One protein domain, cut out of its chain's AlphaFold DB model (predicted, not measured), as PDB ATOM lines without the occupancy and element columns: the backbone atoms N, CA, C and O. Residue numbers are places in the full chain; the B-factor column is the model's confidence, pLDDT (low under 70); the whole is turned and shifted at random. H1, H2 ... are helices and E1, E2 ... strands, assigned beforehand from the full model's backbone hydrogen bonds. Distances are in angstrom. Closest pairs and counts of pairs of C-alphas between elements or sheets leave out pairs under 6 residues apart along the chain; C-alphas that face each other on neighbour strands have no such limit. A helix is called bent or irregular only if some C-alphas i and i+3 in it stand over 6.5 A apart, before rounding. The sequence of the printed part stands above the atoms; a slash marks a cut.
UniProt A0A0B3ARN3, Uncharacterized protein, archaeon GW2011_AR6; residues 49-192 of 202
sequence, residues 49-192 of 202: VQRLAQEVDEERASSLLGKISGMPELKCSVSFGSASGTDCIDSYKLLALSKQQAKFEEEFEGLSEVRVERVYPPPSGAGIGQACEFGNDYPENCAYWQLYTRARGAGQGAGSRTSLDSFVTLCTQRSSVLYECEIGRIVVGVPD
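What this domain is: This is residues 49 to 192 of the 202 residues of an uncharacterized protein of archaeon GW2011_AR6 (UniProt A0A0B3ARN3). A twisted, curled sheet of five strands makes the core, with the long helix H1 packed along one face over E4 and E5. The short helix H2 lies on the same face over E4, while H3 packs on E3 and E4. The printed part has 144 residues, with four named helices and five named strands in the order H1 H2 E1 H3 H4 E2 E3 E4 E5. The mixed sheet runs E1 E4 E5 E2 E3, and the class is mixed, helices and strands. The whole is compact, with a radius of gyration of the C-alphas of 15.5 A, yet elongated, spanning 54 by 33 by 27 A.

How they stand to each other: The sheet holds E1, residues 88 to 90, E4, residues 160 to 173, E5, residues 179 to 191, E2, residues 113 to 120, and E3, residues 144 to 149; E1 and E3 are its edge strands. E4 and E5 form an antiparallel hairpin, with N 170 and O 182 at 2.8 A, and E4 bends by 63 degrees at residue 167. E5 and E2 are antiparallel, with N 117 and O 185 at 2.8 A. E2 and E3 form a second antiparallel hairpin, with N 145 and O 116 at 2.8 A. E1 and E4 are parallel, with N 89 and O 169 at 2.8 A. H1, residues 49 to 70, is on the sheet at a height over the sheet of 9.1 A and runs along the strands, at 20 degrees to E5 on the local plane; its closest C-alphas to E5 are those of Ala 61 and Val 188, 6.4 A. H2, residues 78 to 85, is on the same face, slantwise to the strands at 44 degrees to E4 on the local plane; it is irregular, with C-alphas 79 and 82 9.1 A apart. H3, residues 91 to 98, touches E3, closest at the C-alphas of Ser 98 and Leu 147, 4.7 A. H4, residues 101 to 104, only grazes the sheet. E1, H3, H4 and E2 make a split strand-helix-strand unit, two strands running the same way with E4 and E5 between them and a right-handed crossover. In H1 and H3 every O i to N i+4 pair is within hydrogen-bond range; in H2 0 of 4 are, beside 2 of 5 O i to N i+3 pairs, and H4 is too short for an O i to N i+4 pair.

Where its parts are: H1 begins at C-alpha 49, (-31.055, -15.822, 25.931), and measures 31.6 A; H2, H3 and H4 measure 8.7 A, 10.4 A and 5.4 A. E4 measures 32.7 A and E5 36.2 A, ending at C-alpha 191, (-39.279, -24.923, 15.957). E2 is 21.5 A long, E3 13.0 A and E1 6.7 A.

The domain as a whole: The C-alphas farthest apart, those of Val 49 and Val 177, are 54.0 A apart. The printed part has no cut. The link from E2 to E3, residues 121 to 143, is long. Mean pLDDT of the printed part is 79.3; 25 residues are under 70, among them 78 to 86 and 151 to 162.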
ATOM      1  N   VAL A  49     -31.158 -14.377  26.189       85.00
ATOM      2  CA  VAL A  49     -31.055 -15.822  25.931       85.00
ATOM      3  C   VAL A  49     -32.038 -16.259  24.844       85.00
ATOM      4  O   VAL A  49     -31.673 -17.035  23.962       85.00
ATOM      5  N   GLN A  50     -33.272 -15.745  24.867       83.75
ATOM      6  CA  GLN A  50     -34.256 -16.024  23.817       83.75
ATOM      7  C   GLN A  50     -33.812 -15.473  22.459       83.75
ATOM      8  O   GLN A  50     -33.941 -16.167  21.454       83.75
ATOM      9  N   ARG A  51     -33.252 -14.258  22.433       82.94
ATOM     10  CA  ARG A  51     -32.728 -13.635  21.213       82.94
ATOM     11  C   ARG A  51     -31.553 -14.423  20.636       82.94
ATOM     12  O   ARG A  51     -31.545 -14.700  19.445       82.94
ATOM     13  N   LEU A  52     -30.603 -14.829  21.480       84.88
ATOM     14  CA  LEU A  52     -29.448 -15.626  21.062       84.88
ATOM     15  C   LEU A  52     -29.880 -16.997  20.528       84.88
ATOM     16  O   LEU A  52     -29.362 -17.459  19.518       84.88
ATOM     17  N   ALA A  53     -30.854 -17.644  21.176       79.62
ATOM     18  CA  ALA A  53     -31.399 -18.909  20.691       79.62
ATOM     19  C   ALA A  53     -32.058 -18.758  19.309       79.62
ATOM     20  O   ALA A  53     -31.885 -19.632  18.464       79.62
ATOM     21  N   GLN A  54     -32.770 -17.651  19.073       79.19
ATOM     22  CA  GLN A  54     -33.365 -17.349  17.771       79.19
ATOM     23  C   GLN A  54     -32.296 -17.127  16.694       79.19
ATOM     24  O   GLN A  54     -32.398 -17.704  15.617       79.19
ATOM     25  N   GLU A  55     -31.266 -16.339  16.992       84.19
ATOM     26  CA  GLU A  55     -30.163 -16.057  16.065       84.19
ATOM     27  C   GLU A  55     -29.443 -17.350  15.648       84.19
ATOM     28  O   GLU A  55     -29.266 -17.612  14.461       84.19
ATOM     29  N   VAL A  56     -29.150 -18.231  16.611       84.19
ATOM     30  CA  VAL A  56     -28.545 -19.546  16.338       84.19
ATOM     31  C   VAL A  56     -29.450 -20.428  15.473       84.19
ATOM     32  O   VAL A  56     -28.960 -21.166  14.616       84.19
ATOM     33  N   ASP A  57     -30.763 -20.395  15.690       82.31
ATOM     34  CA  ASP A  57     -31.690 -21.188  14.887       82.31
ATOM     35  C   ASP A  57     -31.820 -20.644  13.447       82.31
ATOM     36  O   ASP A  57     -31.882 -21.434  12.503       82.31
ATOM     37  N   GLU A  58     -31.809 -19.321  13.258       81.88
ATOM     38  CA  GLU A  58     -31.820 -18.672  11.937       81.88
ATOM     39  C   GLU A  58     -30.522 -18.944  11.152       81.88
ATOM     40  O   GLU A  58     -30.562 -19.285   9.964       81.88
ATOM     41  N   GLU A  59     -29.363 -18.888  11.811       85.12
ATOM     42  CA  GLU A  59     -28.075 -19.255  11.208       85.12
ATOM     43  C   GLU A  59     -28.043 -20.727  10.773       85.12
ATOM     44  O   GLU A  59     -27.588 -21.061   9.676       85.12
ATOM     45  N   ARG A  60     -28.578 -21.636  11.597       83.19
ATOM     46  CA  ARG A  60     -28.683 -23.056  11.231       83.19
ATOM     47  C   ARG A  60     -29.621 -23.272  10.053       83.19
ATOM     48  O   ARG A  60     -29.271 -24.011   9.135       83.19
ATOM     49  N   ALA A  61     -30.790 -22.634  10.062       84.44
ATOM     50  CA  ALA A  61     -31.760 -22.749   8.981       84.44
ATOM     51  C   ALA A  61     -31.199 -22.213   7.651       84.44
ATOM     52  O   ALA A  61     -31.355 -22.868   6.621       84.44
ATOM     53  N   SER A  62     -30.476 -21.091   7.664       85.88
ATOM     54  CA  SER A  62     -29.816 -20.555   6.463       85.88
ATOM     55  C   SER A  62     -28.665 -21.438   5.965       85.88
ATOM     56  O   SER A  62     -28.547 -21.678   4.761       85.88
ATOM     57  N   SER A  63     -27.862 -22.009   6.869       85.50
ATOM     58  CA  SER A  63     -26.831 -22.989   6.508       85.50
ATOM     59  C   SER A  63     -27.436 -24.247   5.873       85.50
ATOM     60  O   SER A  63     -26.946 -24.725   4.848       85.50
ATOM     61  N   LEU A  64     -28.534 -24.760   6.437       84.00
ATOM     62  CA  LEU A  64     -29.238 -25.931   5.915       84.00
ATOM     63  C   LEU A  64     -29.906 -25.647   4.565       84.00
ATOM     64  O   LEU A  64     -29.840 -26.501   3.687       84.00
ATOM     65  N   LEU A  65     -30.460 -24.450   4.349       84.81
ATOM     66  CA  LEU A  65     -30.957 -24.031   3.033       84.81
ATOM     67  C   LEU A  65     -29.865 -24.131   1.960       84.81
ATOM     68  O   LEU A  65     -30.098 -24.726   0.908       84.81
ATOM     69  N   GLY A  66     -28.665 -23.616   2.249       81.69
ATOM     70  CA  GLY A  66     -27.520 -23.709   1.337       81.69
ATOM     71  C   GLY A  66     -27.035 -25.146   1.114       81.69
ATOM     72  O   GLY A  66     -26.607 -25.498   0.014       81.69
ATOM     73  N   LYS A  67     -27.136 -26.012   2.129       84.31
ATOM     74  CA  LYS A  67     -26.859 -27.444   1.960       84.31
ATOM     75  C   LYS A  67     -27.887 -28.104   1.045       84.31
ATOM     76  O   LYS A  67     -27.480 -28.780   0.108       84.31
ATOM     77  N   ILE A  68     -29.185 -27.882   1.270       83.75
ATOM     78  CA  ILE A  68     -30.275 -28.492   0.488       83.75
ATOM     79  C   ILE A  68     -30.174 -28.096  -0.991       83.75
ATOM     80  O   ILE A  68     -30.260 -28.971  -1.851       83.75
ATOM     81  N   SER A  69     -29.927 -26.817  -1.306       81.62
ATOM     82  CA  SER A  69     -29.715 -26.385  -2.699       81.62
ATOM     83  C   SER A  69     -28.431 -26.973  -3.308       81.62
ATOM     84  O   SER A  69     -28.357 -27.250  -4.507       81.62
ATOM     85  N   GLY A  70     -27.419 -27.220  -2.476       80.88
ATOM     86  CA  GLY A  70     -26.134 -27.789  -2.870       80.88
ATOM     87  C   GLY A  70     -26.105 -29.311  -3.055       80.88
ATOM     88  O   GLY A  70     -25.165 -29.804  -3.688       80.88
ATOM     89  N   MET A  71     -27.091 -30.054  -2.538       83.94
ATOM     90  CA  MET A  71     -27.065 -31.521  -2.478       83.94
ATOM     91  C   MET A  71     -27.079 -32.164  -3.876       83.94
ATOM     92  O   MET A  71     -28.019 -31.942  -4.644       83.94
ATOM     93  N   PRO A  72     -26.102 -33.030  -4.214       81.44
ATOM     94  CA  PRO A  72     -26.078 -33.718  -5.508       81.44
ATOM     95  C   PRO A  72     -27.312 -34.610  -5.722       81.44
ATOM     96  O   PRO A  72     -27.758 -34.786  -6.857       81.44
ATOM     97  N   GLU A  73     -27.910 -35.095  -4.631       82.31
ATOM     98  CA  GLU A  73     -29.128 -35.913  -4.653       82.31
ATOM     99  C   GLU A  73     -30.376 -35.148  -5.081       82.31
ATOM    100  O   GLU A  73     -31.354 -35.762  -5.487       82.31
ATOM    101  N   LEU A  74     -30.350 -33.819  -5.021       87.44
ATOM    102  CA  LEU A  74     -31.448 -32.968  -5.464       87.44
ATOM    103  C   LEU A  74     -31.123 -32.235  -6.761       87.44
ATOM    104  O   LEU A  74     -32.037 -31.859  -7.486       87.44
ATOM    105  N   LYS A  75     -29.841 -32.083  -7.099       87.06
ATOM    106  CA  LYS A  75     -29.415 -31.346  -8.287       87.06
ATOM    107  C   LYS A  75     -29.901 -31.963  -9.594       87.06
ATOM    108  O   LYS A  75     -29.865 -33.182  -9.784       87.06
ATOM    109  N   CYS A  76     -30.273 -31.093 -10.527       84.94
ATOM    110  CA  CYS A  76     -30.530 -31.459 -11.917       84.94
ATOM    111  C   CYS A  76     -29.285 -32.096 -12.554       84.94
ATOM    112  O   CYS A  76     -28.152 -31.694 -12.280       84.94
ATOM    113  N   SER A  77     -29.474 -33.103 -13.410       75.88
ATOM    114  CA  SER A  77     -28.362 -33.682 -14.168       75.88
ATOM    115  C   SER A  77     -27.782 -32.675 -15.168       75.88
ATOM    116  O   SER A  77     -28.437 -31.734 -15.611       75.88
ATOM    117  N   VAL A  78     -26.539 -32.905 -15.593       66.62
ATOM    118  CA  VAL A  78     -25.848 -32.066 -16.597       66.62
ATOM    119  C   VAL A  78     -26.603 -32.016 -17.938       66.62
ATOM    120  O   VAL A  78     -26.389 -31.133 -18.761       66.62
ATOM    121  N   SER A  79     -27.524 -32.960 -18.155       60.31
ATOM    122  CA  SER A  79     -28.375 -33.039 -19.339       60.31
ATOM    123  C   SER A  79     -29.471 -31.967 -19.404       60.31
ATOM    124  O   SER A  79     -30.047 -31.799 -20.473       60.31
ATOM    125  N   PHE A  80     -29.726 -31.212 -18.325       61.56
ATOM    126  CA  PHE A  80     -30.703 -30.110 -18.283       61.56
ATOM    127  C   PHE A  80     -30.206 -28.802 -18.954       61.56
ATOM    128  O   PHE A  80     -30.889 -27.777 -18.913       61.56
ATOM    129  N   GLY A  81     -29.035 -28.808 -19.608       62.81
ATOM    130  CA  GLY A  81     -28.548 -27.684 -20.421       62.81
ATOM    131  C   GLY A  81     -28.293 -26.410 -19.604       62.81
ATOM    132  O   GLY A  81     -27.741 -26.477 -18.514       62.81
ATOM    133  N   SER A  82     -28.699 -25.235 -20.101       57.88
ATOM    134  CA  SER A  82     -28.457 -23.934 -19.440       57.88
ATOM    135  C   SER A  82     -29.038 -23.813 -18.020       57.88
ATOM    136  O   SER A  82     -28.614 -22.935 -17.274       57.88
ATOM    137  N   ALA A  83     -29.972 -24.691 -17.629       57.72
ATOM    138  CA  ALA A  83     -30.521 -24.761 -16.274       57.72
ATOM    139  C   ALA A  83     -29.603 -25.501 -15.278       57.72
ATOM    140  O   ALA A  83     -29.779 -25.366 -14.072       57.72
ATOM    141  N   SER A  84     -28.590 -26.247 -15.741       57.47
ATOM    142  CA  SER A  84     -27.656 -26.965 -14.860       57.47
ATOM    143  C   SER A  84     -26.607 -26.060 -14.196       57.47
ATOM    144  O   SER A  84     -25.816 -26.541 -13.388       57.47
ATOM    145  N   GLY A  85     -26.546 -24.776 -14.574       58.66
ATOM    146  CA  GLY A  85     -25.613 -23.784 -14.021       58.66
ATOM    147  C   GLY A  85     -26.164 -22.967 -12.844       58.66
ATOM    148  O   GLY A  85     -25.404 -22.240 -12.211       58.66
ATOM    149  N   THR A  86     -27.462 -23.076 -12.555       65.75
ATOM    150  CA  THR A  86     -28.171 -22.374 -11.468       65.75
ATOM    151  C   THR A  86     -28.598 -23.357 -10.372       65.75
ATOM    152  O   THR A  86     -28.485 -24.565 -10.576       65.75
ATOM    153  N   ASP A  87     -29.084 -22.872  -9.217       78.25
ATOM    154  CA  ASP A  87     -29.650 -23.693  -8.124       78.25
ATOM    155  C   ASP A  87     -30.909 -24.448  -8.599       78.25
ATOM    156  O   ASP A  87     -32.054 -24.047  -8.379       78.25
ATOM    157  N   CYS A  88     -30.661 -25.525  -9.341       86.69
ATOM    158  CA  CYS A  88     -31.633 -26.347 -10.036       86.69
ATOM    159  C   CYS A  88     -31.872 -27.629  -9.258       86.69
ATOM    160  O   CYS A  88     -30.929 -28.374  -8.970       86.69
ATOM    161  N   ILE A  89     -33.138 -27.906  -8.976       89.56
ATOM    162  CA  ILE A  89     -33.586 -29.081  -8.252       89.56
ATOM    163  C   ILE A  89     -34.484 -29.934  -9.148       89.56
ATOM    164  O   ILE A  89     -35.447 -29.450  -9.744       89.56
ATOM    165  N   ASP A  90     -34.175 -31.222  -9.225       89.12
ATOM    166  CA  ASP A  90     -34.964 -32.209  -9.948       89.12
ATOM    167  C   ASP A  90     -36.198 -32.598  -9.122       89.12
ATOM    168  O   ASP A  90     -36.111 -33.153  -8.022       89.12
ATOM    169  N   SER A  91     -37.372 -32.307  -9.676       88.75
ATOM    170  CA  SER A  91     -38.661 -32.582  -9.047       88.75
ATOM    171  C   SER A  91     -38.891 -34.077  -8.778       88.75
ATOM    172  O   SER A  91     -39.438 -34.428  -7.732       88.75
ATOM    173  N   TYR A  92     -38.447 -34.992  -9.647       87.88
ATOM    174  CA  TYR A  92     -38.583 -36.432  -9.394       87.88
ATOM    175  C   TYR A  92     -37.673 -36.897  -8.260       87.88
ATOM    176  O   TYR A  92     -38.054 -37.780  -7.488       87.88
ATOM    177  N   LYS A  93     -36.496 -36.282  -8.109       89.06
ATOM    178  CA  LYS A  93     -35.614 -36.560  -6.971       89.06
ATOM    179  C   LYS A  93     -36.185 -36.025  -5.662       89.06
ATOM    180  O   LYS A  93     -36.135 -36.734  -4.660       89.06
ATOM    181  N   LEU A  94     -36.812 -34.844  -5.673       89.44
ATOM    182  CA  LEU A  94     -37.578 -34.346  -4.521       89.44
ATOM    183  C   LEU A  94     -38.696 -35.309  -4.123       89.44
ATOM    184  O   LEU A  94     -38.889 -35.570  -2.939       89.44
ATOM    185  N   LEU A  95     -39.413 -35.857  -5.104       88.88
ATOM    186  CA  LEU A  95     -40.471 -36.833  -4.863       88.88
ATOM    187  C   LEU A  95     -39.928 -38.160  -4.309       88.88
ATOM    188  O   LEU A  95     -40.529 -38.771  -3.428       88.88
ATOM    189  N   ALA A  96     -38.771 -38.612  -4.789       87.94
ATOM    190  CA  ALA A  96     -38.106 -39.784  -4.229       87.94
ATOM    191  C   ALA A  96     -37.650 -39.531  -2.779       87.94
ATOM    192  O   ALA A  96     -37.818 -40.398  -1.916       87.94
ATOM    193  N   LEU A  97     -37.122 -38.336  -2.499       87.94
ATOM    194  CA  LEU A  97     -36.686 -37.924  -1.168       87.94
ATOM    195  C   LEU A  97     -37.865 -37.798  -0.193       87.94
ATOM    196  O   LEU A  97     -37.770 -38.272   0.937       87.94
ATOM    197  N   SER A  98     -39.001 -37.253  -0.639       86.56
ATOM    198  CA  SER A  98     -40.211 -37.111   0.184       86.56
ATOM    199  C   SER A  98     -40.803 -38.448   0.636       86.56
ATOM    200  O   SER A  98     -41.564 -38.483   1.598       86.56
ATOM    201  N   LYS A  99     -40.444 -39.567  -0.004       84.81
ATOM    202  CA  LYS A  99     -40.805 -40.922   0.449       84.81
ATOM    203  C   LYS A  99     -39.759 -41.559   1.368       84.81
ATOM    204  O   LYS A  99     -40.060 -42.550   2.025       84.81
ATOM    205  N   GLN A 100     -38.551 -41.001   1.444       84.88
ATOM    206  CA  GLN A 100     -37.454 -41.498   2.280       84.88
ATOM    207  C   GLN A 100     -37.154 -40.585   3.476       84.88
ATOM    208  O   GLN A 100     -36.043 -40.632   3.999       84.88
ATOM    209  N   GLN A 101     -38.134 -39.797   3.937       79.25
ATOM    210  CA  GLN A 101     -37.966 -38.806   5.014       79.25
ATOM    211  C   GLN A 101     -37.242 -39.382   6.238       79.25
ATOM    212  O   GLN A 101     -36.288 -38.777   6.711       79.25
ATOM    213  N   ALA A 102     -37.604 -40.603   6.653       78.75
ATOM    214  CA  ALA A 102     -37.012 -41.307   7.794       78.75
ATOM    215  C   ALA A 102     -35.476 -41.449   7.729       78.75
ATOM    216  O   ALA A 102     -34.822 -41.523   8.761       78.75
ATOM    217  N   LYS A 103     -34.878 -41.492   6.530       81.56
ATOM    218  CA  LYS A 103     -33.417 -41.607   6.367       81.56
ATOM    219  C   LYS A 103     -32.681 -40.279   6.522       81.56
ATOM    220  O   LYS A 103     -31.477 -40.287   6.734       81.56
ATOM    221  N   PHE A 104     -33.388 -39.166   6.361       77.44
ATOM    222  CA  PHE A 104     -32.817 -37.822   6.387       77.44
ATOM    223  C   PHE A 104     -33.248 -37.039   7.634       77.44
ATOM    224  O   PHE A 104     -32.905 -35.869   7.759       77.44
ATOM    225  N   GLU A 105     -33.960 -37.671   8.575       79.69
ATOM    226  CA  GLU A 105     -34.380 -37.031   9.830       79.69
ATOM    227  C   GLU A 105     -33.194 -36.471  10.623       79.69
ATOM    228  O   GLU A 105     -33.293 -35.366  11.150       79.69
ATOM    229  N   GLU A 106     -32.064 -37.186  10.649       82.31
ATOM    230  CA  GLU A 106     -30.834 -36.735  11.315       82.31
ATOM    231  C   GLU A 106     -30.243 -35.478  10.650       82.31
ATOM    232  O   GLU A 106     -29.804 -34.561  11.339       82.31
ATOM    233  N   GLU A 107     -30.289 -35.378   9.316       81.88
ATOM    234  CA  GLU A 107     -29.776 -34.205   8.584       81.88
ATOM    235  C   GLU A 107     -30.665 -32.966   8.802       81.88
ATOM    236  O   GLU A 107     -30.196 -31.830   8.726       81.88
ATOM    237  N   PHE A 108     -31.949 -33.176   9.110       82.19
ATOM    238  CA  PHE A 108     -32.917 -32.118   9.410       82.19
ATOM    239  C   PHE A 108     -33.161 -31.927  10.917       82.19
ATOM    240  O   PHE A 108     -34.111 -31.238  11.324       82.19
ATOM    241  N   GLU A 109     -32.302 -32.497  11.767       80.25
ATOM    242  CA  GLU A 109     -32.386 -32.315  13.210       80.25
ATOM    243  C   GLU A 109     -32.296 -30.820  13.565       80.25
ATOM    244  O   GLU A 109     -31.529 -30.038  13.006       80.25
ATOM    245  N   GLY A 110     -33.130 -30.379  14.508       77.06
ATOM    246  CA  GLY A 110     -33.192 -28.971  14.902       77.06
ATOM    247  C   GLY A 110     -34.210 -28.141  14.120       77.06
ATOM    248  O   GLY A 110     -34.708 -27.176  14.691       77.06
ATOM    249  N   LEU A 111     -34.669 -28.579  12.944       81.75
ATOM    250  CA  LEU A 111     -35.734 -27.911  12.181       81.75
ATOM    251  C   LEU A 111     -37.140 -28.369  12.597       81.75
ATOM    252  O   LEU A 111     -37.309 -29.455  13.161       81.75
ATOM    253  N   SER A 112     -38.159 -27.541  12.363       85.62
ATOM    254  CA  SER A 112     -39.569 -27.938  12.516       85.62
ATOM    255  C   SER A 112     -40.147 -28.503  11.227       85.62
ATOM    256  O   SER A 112     -40.948 -29.434  11.276       85.62
ATOM    257  N   GLU A 113     -39.736 -27.953  10.089       87.19
ATOM    258  CA  GLU A 113     -40.305 -28.263   8.785       87.19
ATOM    259  C   GLU A 113     -39.267 -28.023   7.688       87.19
ATOM    260  O   GLU A 113     -38.513 -27.054   7.743       87.19
ATOM    261  N   VAL A 114     -39.246 -28.887   6.678       88.81
ATOM    262  CA  VAL A 114     -38.583 -28.629   5.398       88.81
ATOM    263  C   VAL A 114     -39.551 -29.025   4.298       88.81
ATOM    264  O   VAL A 114     -39.957 -30.190   4.202       88.81
ATOM    265  N   ARG A 115     -39.916 -28.065   3.455       90.31
ATOM    266  CA  ARG A 115     -40.745 -28.309   2.277       90.31
ATOM    267  C   ARG A 115     -40.263 -27.488   1.095       90.31
ATOM    268  O   ARG A 115     -39.655 -26.438   1.262       90.31
ATOM    269  N   VAL A 116     -40.548 -27.965  -0.104       91.25
ATOM    270  CA  VAL A 116     -40.292 -27.229  -1.342       91.25
ATOM    271  C   VAL A 116     -41.632 -26.897  -1.964       91.25
ATOM    272  O   VAL A 116     -42.443 -27.788  -2.178       91.25
ATOM    273  N   GLU A 117     -41.889 -25.625  -2.223       91.19
ATOM    274  CA  GLU A 117     -43.136 -25.138  -2.803       91.19
ATOM    275  C   GLU A 117     -42.918 -24.733  -4.253       91.19
ATOM    276  O   GLU A 117     -41.894 -24.139  -4.600       91.19
ATOM    277  N   ARG A 118     -43.910 -24.993  -5.099       90.12
ATOM    278  CA  ARG A 118     -43.976 -24.398  -6.429       90.12
ATOM    279  C   ARG A 118     -44.571 -23.003  -6.330       90.12
ATOM    280  O   ARG A 118     -45.655 -22.819  -5.782       90.12
ATOM    281  N   VAL A 119     -43.860 -22.026  -6.880       89.88
ATOM    282  CA  VAL A 119     -44.287 -20.624  -6.920       89.88
ATOM    283  C   VAL A 119     -44.898 -20.297  -8.280       89.88
ATOM    284  O   VAL A 119     -45.933 -19.636  -8.349       89.88
ATOM    285  N   TYR A 120     -44.270 -20.763  -9.362       87.62
ATOM    286  CA  TYR A 120     -44.742 -20.523 -10.722       87.62
ATOM    287  C   TYR A 120     -44.436 -21.711 -11.652       87.62
ATOM    288  O   TYR A 120     -43.281 -22.134 -11.682       87.62
ATOM    289  N   PRO A 121     -45.399 -22.193 -12.460       86.81
ATOM    290  CA  PRO A 121     -46.787 -21.738 -12.528       86.81
ATOM    291  C   PRO A 121     -47.526 -22.023 -11.211       86.81
ATOM    292  O   PRO A 121     -47.221 -23.008 -10.533       86.81
ATOM    293  N   PRO A 122     -48.453 -21.143 -10.790       83.06
ATOM    294  CA  PRO A 122     -49.188 -21.361  -9.557       83.06
ATOM    295  C   PRO A 122     -50.024 -22.645  -9.688       83.06
ATOM    296  O   PRO A 122     -50.636 -22.864 -10.740       83.06
ATOM    297  N   PRO A 123     -50.079 -23.486  -8.641       80.56
ATOM    298  CA  PRO A 123     -50.892 -24.693  -8.668       80.56
ATOM    299  C   PRO A 123     -52.357 -24.311  -8.899       80.56
ATOM    300  O   PRO A 123     -52.869 -23.358  -8.308       80.56
ATOM    301  N   SER A 124     -53.038 -25.050  -9.770       77.81
ATOM    302  CA  SER A 124     -54.436 -24.801 -10.122       77.81
ATOM    303  C   SER A 124     -55.268 -26.079  -9.996       77.81
ATOM    304  O   SER A 124     -54.735 -27.189  -9.968       77.81
ATOM    305  N   GLY A 125     -56.587 -25.932  -9.849       76.75
ATOM    306  CA  GLY A 125     -57.502 -27.070  -9.732       76.75
ATOM    307  C   GLY A 125     -57.256 -27.928  -8.484       76.75
ATOM    308  O   GLY A 125     -57.171 -27.410  -7.371       76.75
ATOM    309  N   ALA A 126     -57.163 -29.248  -8.672       70.81
ATOM    310  CA  ALA A 126     -57.044 -30.230  -7.590       70.81
ATOM    311  C   ALA A 126     -55.691 -30.205  -6.847       70.81
ATOM    312  O   ALA A 126     -55.587 -30.802  -5.781       70.81
ATOM    313  N   GLY A 127     -54.675 -29.510  -7.373       72.12
ATOM    314  CA  GLY A 127     -53.332 -29.467  -6.780       72.12
ATOM    315  C   GLY A 127     -53.100 -28.379  -5.731       72.12
ATOM    316  O   GLY A 127     -52.021 -28.326  -5.140       72.12
ATOM    317  N   ILE A 128     -54.074 -27.500  -5.478       78.25
ATOM    318  CA  ILE A 128     -53.915 -26.386  -4.531       78.25
ATOM    319  C   ILE A 128     -53.787 -26.926  -3.102       78.25
ATOM    320  O   ILE A 128     -54.686 -27.590  -2.592       78.25
ATOM    321  N   GLY A 129     -52.666 -26.616  -2.444       79.62
ATOM    322  CA  GLY A 129     -52.416 -27.018  -1.055       79.62
ATOM    323  C   GLY A 129     -52.241 -28.526  -0.853       79.62
ATOM    324  O   GLY A 129     -52.267 -28.986   0.288       79.62
ATOM    325  N   GLN A 130     -52.052 -29.292  -1.930       84.12
ATOM    326  CA  GLN A 130     -51.797 -30.729  -1.869       84.12
ATOM    327  C   GLN A 130     -50.296 -31.022  -1.904       84.12
ATOM    328  O   GLN A 130     -49.542 -30.404  -2.669       84.12
ATOM    329  N   ALA A 131     -49.884 -31.989  -1.084       86.06
ATOM    330  CA  ALA A 131     -48.534 -32.529  -1.114       86.06
ATOM    331  C   ALA A 131     -48.332 -33.366  -2.386       86.06
ATOM    332  O   ALA A 131     -49.217 -34.105  -2.811       86.06
ATOM    333  N   CYS A 132     -47.154 -33.259  -2.987       86.31
ATOM    334  CA  CYS A 132     -46.772 -34.029  -4.155       86.31
ATOM    335  C   CYS A 132     -46.548 -35.499  -3.787       86.31
ATOM    336  O   CYS A 132     -45.687 -35.825  -2.965       86.31
ATOM    337  N   GLU A 133     -47.292 -36.388  -4.445       83.25
ATOM    338  CA  GLU A 133     -47.178 -37.839  -4.311       83.25
ATOM    339  C   GLU A 133     -47.010 -38.516  -5.677       83.25
ATOM    340  O   GLU A 133     -47.352 -37.947  -6.713       83.25
ATOM    341  N   PHE A 134     -46.481 -39.747  -5.685       75.69
ATOM    342  CA  PHE A 134     -46.435 -40.563  -6.898       75.69
ATOM    343  C   PHE A 134     -47.863 -40.869  -7.363       75.69
ATOM    344  O   PHE A 134     -48.637 -41.489  -6.637       75.69
ATOM    345  N   GLY A 135     -48.194 -40.458  -8.583       70.31
ATOM    346  CA  GLY A 135     -49.497 -40.672  -9.201       70.31
ATOM    347  C   GLY A 135     -49.453 -40.363 -10.694       70.31
ATOM    348  O   GLY A 135     -48.443 -39.881 -11.203       70.31
ATOM    349  N   ASN A 136     -50.550 -40.651 -11.395       59.50
ATOM    350  CA  ASN A 136     -50.603 -40.554 -12.859       59.50
ATOM    351  C   ASN A 136     -50.539 -39.109 -13.389       59.50
ATOM    352  O   ASN A 136     -50.118 -38.915 -14.523       59.50
ATOM    353  N   ASP A 137     -50.896 -38.117 -12.566       71.56
ATOM    354  CA  ASP A 137     -50.983 -36.700 -12.959       71.56
ATOM    355  C   ASP A 137     -49.827 -35.845 -12.398       71.56
ATOM    356  O   ASP A 137     -49.894 -34.615 -12.380       71.56
ATOM    357  N   TYR A 138     -48.759 -36.481 -11.907       70.88
ATOM    358  CA  TYR A 138     -47.549 -35.783 -11.473       70.88
ATOM    359  C   TYR A 138     -46.757 -35.274 -12.695       70.88
ATOM    360  O   TYR A 138     -46.563 -36.045 -13.637       70.88
ATOM    361  N   PRO A 139     -46.235 -34.030 -12.703       69.00
ATOM    362  CA  PRO A 139     -46.199 -33.051 -11.613       69.00
ATOM    363  C   PRO A 139     -47.343 -32.019 -11.621       69.00
ATOM    364  O   PRO A 139     -47.251 -31.034 -10.900       69.00
ATOM    365  N   GLU A 140     -48.404 -32.156 -12.413       71.94
ATOM    366  CA  GLU A 140     -49.406 -31.086 -12.594       71.94
ATOM    367  C   GLU A 140     -50.428 -30.972 -11.441       71.94
ATOM    368  O   GLU A 140     -51.134 -29.971 -11.321       71.94
ATOM    369  N   ASN A 141     -50.489 -31.962 -10.548       75.88
ATOM    370  CA  ASN A 141     -51.538 -32.099  -9.533       75.88
ATOM    371  C   ASN A 141     -51.116 -31.758  -8.090       75.88
ATOM    372  O   ASN A 141     -51.787 -32.189  -7.152       75.88
ATOM    373  N   CYS A 142     -50.028 -31.015  -7.872       85.56
ATOM    374  CA  CYS A 142     -49.540 -30.745  -6.516       85.56
ATOM    375  C   CYS A 142     -48.854 -29.383  -6.350       85.56
ATOM    376  O   CYS A 142     -48.343 -28.801  -7.306       85.56
ATOM    377  N   ALA A 143     -48.826 -28.885  -5.111       87.06
ATOM    378  CA  ALA A 143     -48.290 -27.566  -4.774       87.06
ATOM    379  C   ALA A 143     -46.918 -27.617  -4.084       87.06
ATOM    380  O   ALA A 143     -46.119 -26.696  -4.260       87.06
ATOM    381  N   TYR A 144     -46.639 -28.655  -3.288       89.69
ATOM    382  CA  TYR A 144     -45.404 -28.727  -2.502       89.69
ATOM    383  C   TYR A 144     -44.909 -30.154  -2.253       89.69
ATOM    384  O   TYR A 144     -45.694 -31.088  -2.132       89.69
ATOM    385  N   TRP A 145     -43.599 -30.318  -2.095       90.06
ATOM    386  CA  TRP A 145     -42.952 -31.551  -1.651       90.06
ATOM    387  C   TRP A 145     -42.599 -31.433  -0.169       90.06
ATOM    388  O   TRP A 145     -41.798 -30.578   0.210       90.06
ATOM    389  N   GLN A 146     -43.170 -32.297   0.671       89.75
ATOM    390  CA  GLN A 146     -42.788 -32.386   2.080       89.75
ATOM    391  C   GLN A 146     -41.517 -33.230   2.209       89.75
ATOM    392  O   GLN A 146     -41.535 -34.413   1.876       89.75
ATOM    393  N   LEU A 147     -40.421 -32.649   2.695       87.81
ATOM    394  CA  LEU A 147     -39.163 -33.379   2.899       87.81
ATOM    395  C   LEU A 147     -38.985 -33.800   4.352       87.81
ATOM    396  O   LEU A 147     -38.486 -34.884   4.630       87.81
ATOM    397  N   TYR A 148     -39.422 -32.950   5.274       87.38
ATOM    398  CA  TYR A 148     -39.337 -33.225   6.694       87.38
ATOM    399  C   TYR A 148     -40.411 -32.456   7.449       87.38
ATOM    400  O   TYR A 148     -40.721 -31.304   7.140       87.38
ATOM    401  N   THR A 149     -40.989 -33.094   8.454       85.94
ATOM    402  CA  THR A 149     -41.849 -32.436   9.429       85.94
ATOM    403  C   THR A 149     -41.574 -33.061  10.780       85.94
ATOM    404  O   THR A 149     -41.533 -34.284  10.918       85.94
ATOM    405  N   ARG A 150     -41.361 -32.233  11.797       79.38
ATOM    406  CA  ARG A 150     -41.201 -32.743  13.151       79.38
ATOM    407  C   ARG A 150     -42.567 -33.176  13.673       79.38
ATOM    408  O   ARG A 150     -43.465 -32.348  13.839       79.38
ATOM    409  N   ALA A 151     -42.714 -34.454  14.000       66.56
ATOM    410  CA  ALA A 151     -43.919 -34.959  14.641       66.56
ATOM    411  C   ALA A 151     -44.087 -34.337  16.044       66.56
ATOM    412  O   ALA A 151     -43.273 -34.562  16.939       66.56
ATOM    413  N   ARG A 152     -45.158 -33.561  16.263       58.38
ATOM    414  CA  ARG A 152     -45.611 -33.147  17.604       58.38
ATOM    415  C   ARG A 152     -46.811 -33.996  18.022       58.38
ATOM    416  O   ARG A 152     -47.938 -33.520  18.037       58.38
ATOM    417  N   GLY A 153     -46.574 -35.266  18.353       47.97
ATOM    418  CA  GLY A 153     -47.665 -36.182  18.701       47.97
ATOM    419  C   GLY A 153     -48.703 -36.338  17.575       47.97
ATOM    420  O   GLY A 153     -48.565 -35.793  16.481       47.97
ATOM    421  N   ALA A 154     -49.732 -37.146  17.813       32.00
ATOM    422  CA  ALA A 154     -50.713 -37.504  16.792       32.00
ATOM    423  C   ALA A 154     -51.537 -36.284  16.320       32.00
ATOM    424  O   ALA A 154     -52.428 -35.821  17.027       32.00
ATOM    425  N   GLY A 155     -51.267 -35.800  15.102       43.53
ATOM    426  CA  GLY A 155     -52.192 -34.950  14.340       43.53
ATOM    427  C   GLY A 155     -51.920 -33.441  14.299       43.53
ATOM    428  O   GLY A 155     -52.761 -32.714  13.778       43.53
ATOM    429  N   GLN A 156     -50.783 -32.940  14.793       43.97
ATOM    430  CA  GLN A 156     -50.423 -31.521  14.651       43.97
ATOM    431  C   GLN A 156     -49.000 -31.368  14.106       43.97
ATOM    432  O   GLN A 156     -48.030 -31.802  14.726       43.97
ATOM    433  N   GLY A 157     -48.879 -30.739  12.930       50.53
ATOM    434  CA  GLY A 157     -47.589 -30.319  12.383       50.53
ATOM    435  C   GLY A 157     -46.878 -29.384  13.361       50.53
ATOM    436  O   GLY A 157     -47.520 -28.609  14.078       50.53
ATOM    437  N   ALA A 158     -45.552 -29.472  13.441       55.31
ATOM    438  CA  ALA A 158     -44.775 -28.596  14.303       55.31
ATOM    439  C   ALA A 158     -44.964 -27.136  13.870       55.31
ATOM    440  O   ALA A 158     -44.358 -26.694  12.902       55.31
ATOM    441  N   GLY A 159     -45.800 -26.388  14.599       55.09
ATOM    442  CA  GLY A 159     -45.933 -24.944  14.415       55.09
ATOM    443  C   GLY A 159     -44.551 -24.293  14.347       55.09
ATOM    444  O   GLY A 159     -43.772 -24.384  15.303       55.09
ATOM    445  N   SER A 160     -44.251 -23.717  13.184       60.78
ATOM    446  CA  SER A 160     -43.021 -22.987  12.912       60.78
ATOM    447  C   SER A 160     -43.200 -21.539  13.349       60.78
ATOM    448  O   SER A 160     -44.223 -20.928  13.042       60.78
ATOM    449  N   ARG A 161     -42.229 -20.998  14.088       61.31
ATOM    450  CA  ARG A 161     -42.292 -19.603  14.555       61.31
ATOM    451  C   ARG A 161     -41.728 -18.625  13.529       61.31
ATOM    452  O   ARG A 161     -42.239 -17.518  13.398       61.31
ATOM    453  N   THR A 162     -40.720 -19.082  12.792       67.69
ATOM    454  CA  THR A 162     -40.046 -18.356  11.718       67.69
ATOM    455  C   THR A 162     -39.783 -19.343  10.586       67.69
ATOM    456  O   THR A 162     -39.295 -20.449  10.827       67.69
ATOM    457  N   SER A 163     -40.122 -18.959   9.358       76.06
ATOM    458  CA  SER A 163     -39.770 -19.703   8.151       76.06
ATOM    459  C   SER A 163     -38.788 -18.885   7.326       76.06
ATOM    460  O   SER A 163     -39.085 -17.732   7.017       76.06
ATOM    461  N   LEU A 164     -37.650 -19.477   6.975       84.50
ATOM    462  CA  LEU A 164     -36.734 -18.921   5.984       84.50
ATOM    463  C   LEU A 164     -37.006 -19.564   4.632       84.50
ATOM    464  O   LEU A 164     -37.309 -20.760   4.555       84.50
ATOM    465  N   ASP A 165     -36.878 -18.772   3.576       87.75
ATOM    466  CA  ASP A 165     -37.157 -19.200   2.222       87.75
ATOM    467  C   ASP A 165     -36.069 -18.797   1.220       87.75
ATOM    468  O   ASP A 165     -35.445 -17.744   1.332       87.75
ATOM    469  N   SER A 166     -35.821 -19.661   0.233       89.38
ATOM    470  CA  SER A 166     -34.895 -19.389  -0.874       89.38
ATOM    471  C   SER A 166     -35.451 -19.908  -2.193       89.38
ATOM    472  O   SER A 166     -35.973 -21.025  -2.252       89.38
ATOM    473  N   PHE A 167     -35.357 -19.099  -3.247       90.38
ATOM    474  CA  PHE A 167     -35.864 -19.448  -4.572       90.38
ATOM    475  C   PHE A 167     -34.941 -20.431  -5.285       90.38
ATOM    476  O   PHE A 167     -33.721 -20.309  -5.238       90.38
ATOM    477  N   VAL A 168     -35.551 -21.384  -5.981       90.31
ATOM    478  CA  VAL A 168     -34.867 -22.440  -6.730       90.31
ATOM    479  C   VAL A 168     -35.571 -22.687  -8.054       90.31
ATOM    480  O   VAL A 168     -36.765 -22.423  -8.203       90.31
ATOM    481  N   THR A 169     -34.840 -23.211  -9.031       90.06
ATOM    482  CA  THR A 169     -35.439 -23.682 -10.281       90.06
ATOM    483  C   THR A 169     -35.818 -25.148 -10.123       90.06
ATOM    484  O   THR A 169     -34.956 -25.979  -9.860       90.06
ATOM    485  N   LEU A 170     -37.099 -25.477 -10.261       89.06
ATOM    486  CA  LEU A 170     -37.591 -26.850 -10.206       89.06
ATOM    487  C   LEU A 170     -37.702 -27.384 -11.619       89.06
ATOM    488  O   LEU A 170     -38.502 -26.869 -12.386       89.06
ATOM    489  N   CYS A 171     -36.941 -28.408 -11.975       87.69
ATOM    490  CA  CYS A 171     -37.035 -28.984 -13.309       87.69
ATOM    491  C   CYS A 171     -37.639 -30.387 -13.275       87.69
ATOM    492  O   CYS A 171     -37.428 -31.182 -12.356       87.69
ATOM    493  N   THR A 172     -38.409 -30.691 -14.310       86.19
ATOM    494  CA  THR A 172     -38.967 -32.009 -14.579       86.19
ATOM    495  C   THR A 172     -38.543 -32.462 -15.965       86.19
ATOM    496  O   THR A 172     -38.490 -31.680 -16.921       86.19
ATOM    497  N   GLN A 173     -38.203 -33.740 -16.077       80.44
ATOM    498  CA  GLN A 173     -37.901 -34.351 -17.357       80.44
ATOM    499  C   GLN A 173     -39.197 -34.899 -17.964       80.44
ATOM    500  O   GLN A 173     -39.768 -35.861 -17.452       80.44
ATOM    501  N   ARG A 174     -39.654 -34.296 -19.068       79.19
ATOM    502  CA  ARG A 174     -40.870 -34.723 -19.785       79.19
ATOM    503  C   ARG A 174     -40.565 -35.779 -20.849       79.19
ATOM    504  O   ARG A 174     -41.394 -36.630 -21.148       79.19
ATOM    505  N   SER A 175     -39.368 -35.723 -21.429       74.75
ATOM    506  CA  SER A 175     -38.861 -36.693 -22.405       74.75
ATOM    507  C   SER A 175     -37.330 -36.748 -22.345       74.75
ATOM    508  O   SER A 175     -36.694 -35.964 -21.645       74.75
ATOM    509  N   SER A 176     -36.704 -37.645 -23.104       70.38
ATOM    510  CA  SER A 176     -35.243 -37.810 -23.168       70.38
ATOM    511  C   SER A 176     -34.479 -36.535 -23.563       70.38
ATOM    512  O   SER A 176     -33.296 -36.424 -23.254       70.38
ATOM    513  N   VAL A 177     -35.149 -35.569 -24.203       69.88
ATOM    514  CA  VAL A 177     -34.547 -34.319 -24.707       69.88
ATOM    515  C   VAL A 177     -35.295 -33.057 -24.243       69.88
ATOM    516  O   VAL A 177     -34.807 -31.951 -24.452       69.88
ATOM    517  N   LEU A 178     -36.471 -33.195 -23.615       75.56
ATOM    518  CA  LEU A 178     -37.312 -32.057 -23.226       75.56
ATOM    519  C   LEU A 178     -37.417 -31.942 -21.707       75.56
ATOM    520  O   LEU A 178     -37.846 -32.884 -21.030       75.56
ATOM    521  N   TYR A 179     -37.087 -30.752 -21.217       78.19
ATOM    522  CA  TYR A 179     -37.146 -30.383 -19.813       78.19
ATOM    523  C   TYR A 179     -38.059 -29.181 -19.637       78.19
ATOM    524  O   TYR A 179     -37.992 -28.225 -20.411       78.19
ATOM    525  N   GLU A 180     -38.887 -29.234 -18.604       84.62
ATOM    526  CA  GLU A 180     -39.717 -28.116 -18.179       84.62
ATOM    527  C   GLU A 180     -39.218 -27.658 -16.821       84.62
ATOM    528  O   GLU A 180     -39.050 -28.466 -15.908       84.62
ATOM    529  N   CYS A 181     -38.918 -26.369 -16.721       86.81
ATOM    530  CA  CYS A 181     -38.401 -25.767 -15.508       86.81
ATOM    531  C   CYS A 181     -39.370 -24.700 -15.014       86.81
ATOM    532  O   CYS A 181     -39.822 -23.831 -15.759       86.81
ATOM    533  N   GLU A 182     -39.662 -24.791 -13.733       88.00
ATOM    534  CA  GLU A 182     -40.591 -23.991 -12.968       88.00
ATOM    535  C   GLU A 182     -39.819 -23.220 -11.892       88.00
ATOM    536  O   GLU A 182     -38.665 -23.522 -11.569       88.00
ATOM    537  N   ILE A 183     -40.461 -22.213 -11.310       89.38
ATOM    538  CA  ILE A 183     -39.910 -21.480 -10.174       89.38
ATOM    539  C   ILE A 183     -40.489 -22.090  -8.911       89.38
ATOM    540  O   ILE A 183     -41.705 -22.112  -8.706       89.38
ATOM    541  N   GLY A 184     -39.600 -22.551  -8.046       90.81
ATOM    542  CA  GLY A 184     -39.936 -23.028  -6.724       90.81
ATOM    543  C   GLY A 184     -39.221 -22.257  -5.639       90.81
ATOM    544  O   GLY A 184     -38.450 -21.323  -5.876       90.81
ATOM    545  N   ARG A 185     -39.493 -22.677  -4.416       91.50
ATOM    546  CA  ARG A 185     -38.895 -22.106  -3.229       91.50
ATOM    547  C   ARG A 185     -38.778 -23.151  -2.140       91.50
ATOM    548  O   ARG A 185     -39.746 -23.840  -1.834       91.50
ATOM    549  N   ILE A 186     -37.600 -23.254  -1.546       91.19
ATOM    550  CA  ILE A 186     -37.381 -24.082  -0.365       91.19
ATOM    551  C   ILE A 186     -37.848 -23.276   0.839       91.19
ATOM    552  O   ILE A 186     -37.471 -22.117   0.972       91.19
ATOM    553  N   VAL A 187     -38.648 -23.888   1.703       90.50
ATOM    554  CA  VAL A 187     -39.131 -23.314   2.954       90.50
ATOM    555  C   VAL A 187     -38.621 -24.177   4.100       90.50
ATOM    556  O   VAL A 187     -38.890 -25.380   4.156       90.50
ATOM    557  N   VAL A 188     -37.887 -23.551   5.015       89.94
ATOM    558  CA  VAL A 188     -37.349 -24.184   6.220       89.94
ATOM    559  C   VAL A 188     -37.967 -23.531   7.446       89.94
ATOM    560  O   VAL A 188     -37.852 -22.324   7.651       89.94
ATOM    561  N   GLY A 189     -38.632 -24.339   8.264       86.94
ATOM    562  CA  GLY A 189     -39.229 -23.933   9.523       86.94
ATOM    563  C   GLY A 189     -38.287 -24.130  10.707       86.94
ATOM    564  O   GLY A 189     -37.634 -25.169  10.845       86.94
ATOM    565  N   VAL A 190     -38.288 -23.151  11.610       84.38
ATOM    566  CA  VAL A 190     -37.621 -23.217  12.913       84.38
ATOM    567  C   VAL A 190     -38.645 -23.565  14.006       84.38
ATOM    568  O   VAL A 190     -39.732 -22.971  14.056       84.38
ATOM    569  N   PRO A 191     -38.349 -24.522  14.907       77.75
ATOM    570  CA  PRO A 191     -39.279 -24.923  15.957       77.75
ATOM    571  C   PRO A 191     -39.508 -23.817  16.984       77.75
ATOM    572  O   PRO A 191     -38.566 -23.259  17.541       77.75
ATOM    573  N   ASP A 192     -40.773 -23.579  17.334       69.75
ATOM    574  CA  ASP A 192     -41.091 -22.712  18.466       69.75
ATOM    575  C   ASP A 192     -40.702 -23.388  19.792       69.75
ATOM    576  O   ASP A 192     -41.398 -24.293  20.274       69.75
TER     577      ASP A 192